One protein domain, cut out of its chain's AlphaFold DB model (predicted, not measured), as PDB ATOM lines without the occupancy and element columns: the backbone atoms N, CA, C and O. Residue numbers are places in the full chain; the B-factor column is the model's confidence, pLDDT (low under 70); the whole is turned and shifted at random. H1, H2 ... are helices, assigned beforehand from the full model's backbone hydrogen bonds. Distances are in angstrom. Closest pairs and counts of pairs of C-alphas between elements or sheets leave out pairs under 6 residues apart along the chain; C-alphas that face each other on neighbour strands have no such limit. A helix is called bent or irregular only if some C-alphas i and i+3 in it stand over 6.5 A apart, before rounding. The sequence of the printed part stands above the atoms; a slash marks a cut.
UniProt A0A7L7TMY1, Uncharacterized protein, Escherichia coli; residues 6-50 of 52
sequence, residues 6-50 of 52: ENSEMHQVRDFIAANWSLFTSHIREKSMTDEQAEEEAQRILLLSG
ATOM      1  N   GLU A   6     -12.680 -15.103 -20.165       52.81
ATOM      2  CA  GLU A   6     -11.569 -15.889 -19.624       52.81
ATOM      3  C   GLU A   6     -11.549 -17.350 -20.117       52.81
ATOM      4  O   GLU A   6     -10.483 -17.872 -20.434       52.81
ATOM      5  N   ASN A   7     -12.701 -18.024 -20.259       55.91
ATOM      6  CA  ASN A   7     -12.739 -19.387 -20.819       55.91
ATOM      7  C   ASN A   7     -12.424 -19.385 -22.318       55.91
ATOM      8  O   ASN A   7     -11.758 -20.289 -22.818       55.91
ATOM      9  N   SER A   8     -12.904 -18.374 -23.042       58.41
ATOM     10  CA  SER A   8     -12.629 -18.230 -24.472       58.41
ATOM     11  C   SER A   8     -11.141 -17.971 -24.733       58.41
ATOM     12  O   SER A   8     -10.562 -18.595 -25.620       58.41
ATOM     13  N   GLU A   9     -10.502 -17.113 -23.938       60.31
ATOM     14  CA  GLU A   9      -9.061 -16.841 -24.016       60.31
ATOM     15  C   GLU A   9      -8.229 -18.065 -23.605       60.31
ATOM     16  O   GLU A   9      -7.280 -18.434 -24.298       60.31
ATOM     17  N   MET A  10      -8.629 -18.779 -22.548       62.91
ATOM     18  CA  MET A  10      -7.959 -20.012 -22.114       62.91
ATOM     19  C   MET A  10      -8.004 -21.111 -23.188       62.91
ATOM     20  O   MET A  10      -7.019 -21.824 -23.400       62.91
ATOM     21  N   HIS A  11      -9.131 -21.244 -23.895       64.19
ATOM     22  CA  HIS A  11      -9.249 -22.167 -25.021       64.19
ATOM     23  C   HIS A  11      -8.378 -21.746 -26.208       64.19
ATOM     24  O   HIS A  11      -7.717 -22.603 -26.790       64.19
ATOM     25  N   GLN A  12      -8.296 -20.448 -26.511       67.12
ATOM     26  CA  GLN A  12      -7.433 -19.936 -27.580       67.12
ATOM     27  C   GLN A  12      -5.951 -20.197 -27.304       67.12
ATOM     28  O   GLN A  12      -5.253 -20.685 -28.188       67.12
ATOM     29  N   VAL A  13      -5.478 -19.966 -26.075       68.69
ATOM     30  CA  VAL A  13      -4.082 -20.247 -25.699       68.69
ATOM     31  C   VAL A  13      -3.779 -21.742 -25.797       68.69
ATOM     32  O   VAL A  13      -2.757 -22.138 -26.357       68.69
ATOM     33  N   ARG A  14      -4.677 -22.602 -25.300       71.25
ATOM     34  CA  ARG A  14      -4.491 -24.058 -25.369       71.25
ATOM     35  C   ARG A  14      -4.447 -24.556 -26.813       71.25
ATOM     36  O   ARG A  14      -3.596 -25.379 -27.148       71.25
ATOM     37  N   ASP A  15      -5.354 -24.074 -27.653       76.31
ATOM     38  CA  ASP A  15      -5.446 -24.501 -29.045       76.31
ATOM     39  C   ASP A  15      -4.271 -23.936 -29.871       76.31
ATOM     40  O   ASP A  15      -3.729 -24.642 -30.720       76.31
ATOM     41  N   PHE A  16      -3.784 -22.730 -29.547       73.25
ATOM     42  CA  PHE A  16      -2.548 -22.165 -30.094       73.25
ATOM     43  C   PHE A  16      -1.320 -23.011 -29.734       73.25
ATOM     44  O   PHE A  16      -0.527 -23.354 -30.613       73.25
ATOM     45  N   ILE A  17      -1.172 -23.412 -28.467       73.81
ATOM     46  CA  ILE A  17      -0.071 -24.283 -28.034       73.81
ATOM     47  C   ILE A  17      -0.159 -25.638 -28.745       73.81
ATOM     48  O   ILE A  17       0.839 -26.109 -29.286       73.81
ATOM     49  N   ALA A  18      -1.343 -26.251 -28.797       78.75
ATOM     50  CA  ALA A  18      -1.538 -27.541 -29.454       78.75
ATOM     51  C   ALA A  18      -1.222 -27.487 -30.960       78.75
ATOM     52  O   ALA A  18      -0.577 -28.400 -31.481       78.75
ATOM     53  N   ALA A  19      -1.621 -26.412 -31.647       80.25
ATOM     54  CA  ALA A  19      -1.340 -26.211 -33.066       80.25
ATOM     55  C   ALA A  19       0.161 -26.033 -33.351       80.25
ATOM     56  O   ALA A  19       0.660 -26.520 -34.365       80.25
ATOM     57  N   ASN A  20       0.895 -25.382 -32.444       78.56
ATOM     58  CA  ASN A  20       2.316 -25.082 -32.629       78.56
ATOM     59  C   ASN A  20       3.260 -26.127 -32.007       78.56
ATOM     60  O   ASN A  20       4.448 -26.153 -32.337       78.56
ATOM     61  N   TRP A  21       2.756 -27.045 -31.175       81.25
ATOM     62  CA  TRP A  21       3.565 -28.059 -30.487       81.25
ATOM     63  C   TRP A  21       4.368 -28.948 -31.446       81.25
ATOM     64  O   TRP A  21       5.544 -29.240 -31.214       81.25
ATOM     65  N   SER A  22       3.762 -29.352 -32.567       82.00
ATOM     66  CA  SER A  22       4.455 -30.163 -33.576       82.00
ATOM     67  C   SER A  22       5.585 -29.396 -34.264       82.00
ATOM     68  O   SER A  22       6.607 -29.992 -34.593       82.00
ATOM     69  N   LEU A  23       5.417 -28.090 -34.489       80.88
ATOM     70  CA  LEU A  23       6.442 -27.244 -35.108       80.88
ATOM     71  C   LEU A  23       7.613 -27.039 -34.150       80.88
ATOM     72  O   LEU A  23       8.765 -27.226 -34.536       80.88
ATOM     73  N   PHE A  24       7.314 -26.740 -32.885       80.44
ATOM     74  CA  PHE A  24       8.314 -26.564 -31.838       80.44
ATOM     75  C   PHE A  24       9.162 -27.829 -31.625       80.44
ATOM     76  O   PHE A  24      10.392 -27.782 -31.654       80.44
ATOM     77  N   THR A  25       8.519 -28.991 -31.498       82.00
ATOM     78  CA  THR A  25       9.228 -30.267 -31.295       82.00
ATOM     79  C   THR A  25      10.013 -30.721 -32.528       82.00
ATOM     80  O   THR A  25      11.104 -31.276 -32.378       82.00
ATOM     81  N   SER A  26       9.521 -30.448 -33.745       84.81
ATOM     82  CA  SER A  26      10.297 -30.672 -34.975       84.81
ATOM     83  C   SER A  26      11.544 -29.791 -35.004       84.81
ATOM     84  O   SER A  26      12.632 -30.287 -35.279       84.81
ATOM     85  N   HIS A  27      11.413 -28.514 -34.635       82.62
ATOM     86  CA  HIS A  27      12.516 -27.555 -34.613       82.62
ATOM     87  C   HIS A  27      13.648 -27.961 -33.657       82.62
ATOM     88  O   HIS A  27      14.819 -27.947 -34.041       82.62
ATOM     89  N   ILE A  28      13.296 -28.390 -32.438       84.75
ATOM     90  CA  ILE A  28      14.250 -28.924 -31.450       84.75
ATOM     91  C   ILE A  28      14.990 -30.131 -32.021       84.75
ATOM     92  O   ILE A  28      16.219 -30.217 -31.950       84.75
ATOM     93  N   ARG A  29      14.234 -31.071 -32.602       84.62
ATOM     94  CA  ARG A  29      14.779 -32.328 -33.113       84.62
ATOM     95  C   ARG A  29      15.687 -32.112 -34.319       84.62
ATOM     96  O   ARG A  29      16.747 -32.728 -34.388       84.62
ATOM     97  N   GLU A  30      15.300 -31.243 -35.248       87.50
ATOM     98  CA  GLU A  30      16.102 -30.888 -36.425       87.50
ATOM     99  C   GLU A  30      17.435 -30.252 -36.035       87.50
ATOM    100  O   GLU A  30      18.471 -30.580 -36.613       87.50
ATOM    101  N   LYS A  31      17.429 -29.384 -35.021       85.81
ATOM    102  CA  LYS A  31      18.636 -28.703 -34.546       85.81
ATOM    103  C   LYS A  31      19.447 -29.507 -33.530       85.81
ATOM    104  O   LYS A  31      20.517 -29.049 -33.142       85.81
ATOM    105  N   SER A  32      18.977 -30.694 -33.129       88.81
ATOM    106  CA  SER A  32      19.596 -31.509 -32.070       88.81
ATOM    107  C   SER A  32      19.895 -30.686 -30.809       88.81
ATOM    108  O   SER A  32      20.976 -30.792 -30.232       88.81
ATOM    109  N   MET A  33      18.948 -29.825 -30.428       87.94
ATOM    110  CA  MET A  33      19.082 -28.949 -29.265       87.94
ATOM    111  C   MET A  33      19.161 -29.772 -27.979       87.94
ATOM    112  O   MET A  33      18.461 -30.776 -27.831       87.94
ATOM    113  N   THR A  34      20.002 -29.332 -27.044       89.94
ATOM    114  CA  THR A  34      19.950 -29.824 -25.662       89.94
ATOM    115  C   THR A  34      18.690 -29.313 -24.968       89.94
ATOM    116  O   THR A  34      18.073 -28.350 -25.424       89.94
ATOM    117  N   ASP A  35      18.327 -29.922 -23.839       83.38
ATOM    118  CA  ASP A  35      17.158 -29.495 -23.061       83.38
ATOM    119  C   ASP A  35      17.248 -28.008 -22.655       83.38
ATOM    120  O   ASP A  35      16.268 -27.281 -22.789       83.38
ATOM    121  N   GLU A  36      18.439 -27.519 -22.277       88.75
ATOM    122  CA  GLU A  36      18.681 -26.093 -21.977       88.75
ATOM    123  C   GLU A  36      18.460 -25.189 -23.200       88.75
ATOM    124  O   GLU A  36      17.829 -24.140 -23.102       88.75
ATOM    125  N   GLN A  37      18.932 -25.600 -24.382       84.44
ATOM    126  CA  GLN A  37      18.742 -24.828 -25.616       84.44
ATOM    127  C   GLN A  37      17.279 -24.816 -26.066       84.44
ATOM    128  O   GLN A  37      16.794 -23.810 -26.578       84.44
ATOM    129  N   ALA A  38      16.574 -25.932 -25.881       83.69
ATOM    130  CA  ALA A  38      15.151 -26.039 -26.155       83.69
ATOM    131  C   ALA A  38      14.327 -25.138 -25.222       83.69
ATOM    132  O   ALA A  38      13.371 -24.512 -25.676       83.69
ATOM    133  N   GLU A  39      14.707 -25.045 -23.944       83.88
ATOM    134  CA  GLU A  39      14.067 -24.163 -22.965       83.88
ATOM    135  C   GLU A  39      14.277 -22.680 -23.307       83.88
ATOM    136  O   GLU A  39      13.304 -21.924 -23.359       83.88
ATOM    137  N   GLU A  40      15.507 -22.267 -23.626       85.94
ATOM    138  CA  GLU A  40      15.789 -20.893 -24.068       85.94
ATOM    139  C   GLU A  40      15.034 -20.530 -25.358       85.94
ATOM    140  O   GLU A  40      14.496 -19.427 -25.483       85.94
ATOM    141  N   GLU A  41      14.959 -21.453 -26.321       83.19
ATOM    142  CA  GLU A  41      14.242 -21.232 -27.581       83.19
ATOM    143  C   GLU A  41      12.719 -21.166 -27.365       83.19
ATOM    144  O   GLU A  41      12.049 -20.313 -27.951       83.19
ATOM    145  N   ALA A  42      12.162 -21.996 -26.474       79.38
ATOM    146  CA  ALA A  42      10.751 -21.929 -26.086       79.38
ATOM    147  C   ALA A  42      10.400 -20.567 -25.483       79.38
ATOM    148  O   ALA A  42       9.384 -19.966 -25.836       79.38
ATOM    149  N   GLN A  43      11.259 -20.072 -24.588       79.06
ATOM    150  CA  GLN A  43      11.085 -18.775 -23.946       79.06
ATOM    151  C   GLN A  43      11.140 -17.636 -24.969       79.06
ATOM    152  O   GLN A  43      10.307 -16.737 -24.903       79.06
ATOM    153  N   ARG A  44      12.046 -17.693 -25.957       79.88
ATOM    154  CA  ARG A  44      12.093 -16.711 -27.058       79.88
ATOM    155  C   ARG A  44      10.805 -16.696 -27.877       79.88
ATOM    156  O   ARG A  44      10.275 -15.623 -28.145       79.88
ATOM    157  N   ILE A  45      10.299 -17.867 -28.262       73.69
ATOM    158  CA  ILE A  45       9.066 -17.989 -29.055       73.69
ATOM    159  C   ILE A  45       7.859 -17.455 -28.271       73.69
ATOM    160  O   ILE A  45       7.027 -16.739 -28.829       73.69
ATOM    161  N   LEU A  46       7.778 -17.756 -26.972       69.50
ATOM    162  CA  LEU A  46       6.701 -17.277 -26.108       69.50
ATOM    163  C   LEU A  46       6.756 -15.754 -25.910       69.50
ATOM    164  O   LEU A  46       5.713 -15.108 -25.960       69.50
ATOM    165  N   LEU A  47       7.951 -15.174 -25.744       65.06
ATOM    166  CA  LEU A  47       8.130 -13.726 -25.583       65.06
ATOM    167  C   LEU A  47       7.720 -12.955 -26.847       65.06
ATOM    168  O   LEU A  47       7.036 -11.942 -26.755       65.06
ATOM    169  N   LEU A  48       8.080 -13.474 -28.026       59.19
ATOM    170  CA  LEU A  48       7.692 -12.904 -29.324       59.19
ATOM    171  C   LEU A  48       6.188 -13.023 -29.611       59.19
ATOM    172  O   LEU A  48       5.675 -12.304 -30.458       59.19
ATOM    173  N   SER A  49       5.486 -13.920 -28.915       59.03
ATOM    174  CA  SER A  49       4.033 -14.097 -29.043       59.03
ATOM    175  C   SER A  49       3.231 -13.186 -28.098       59.03
ATOM    176  O   SER A  49       2.006 -13.253 -28.100       59.03
ATOM    177  N   GLY A  50       3.905 -12.382 -27.264       53.62
ATOM    178  CA  GLY A  50       3.293 -11.474 -26.285       53.62
ATOM    179  C   GLY A  50       3.483  -9.979 -26.574       53.62
ATOM    180  O   GLY A  50       3.054  -9.164 -25.763       53.62
TER     181      GLY A  50
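This is residues 6 to 50 of the 52 residues of an uncharacterized protein of Escherichia coli (UniProt A0A7L7TMY1). A long bent helix, H1, turns through a tight link into a shorter helix, H2, which folds back at a slant along the second arm of H1, so that the second arm and H2 form an open V. Residues 6 to 16 and 18 to 23, within H1, stick out free of the rest. The printed part has 45 residues with two named helices, H1 then H2, and no named strand; its class is all helix. It is loose, with a radius of gyration of the C-alphas of 12.0 A, and only just elongated, spanning 36 by 18 by 14 A.

H1, residues 6 to 31, was assigned as one helix by its hydrogen bonds but is bent, with C-alphas 19 and 22 being 7.0 A apart. Its arms, H1a at residues 6 to 19 and H1b at residues 22 to 31, stand at a steep tilt of 40 degrees. H1b and H2, residues 35 to 48, are close but not clearly touching, with 2 pairs of C-alphas within 8 A. Their closest C-alphas, those of Ile 28 and Ala 38, are 6.1 A apart. They run opposite ways at a steep tilt of 48 degrees. H1a and H2 are apart. In H1a, H1b and H2 every O i to N i+4 pair is within hydrogen-bond range.

H1a begins at C-alpha 6 (-11.569, -15.889, -19.624) and is 19.8 A long from first to last C-alpha. H1b begins at C-alpha 22 (4.455, -30.163, -33.576) and is 14.3 A long. H2 is 20.1 A long and ends at C-alpha 48 (7.692, -12.904, -29.324).

The two C-alphas farthest apart, those of Glu 6 and Ser 32, are 37.0 A apart. The printed part has no cut, and the link from H1 to H2, 3 residues, is tight. The mean pLDDT of the printed part is 75.9, and residues 6 to 13 and 46 to 50 are under 70.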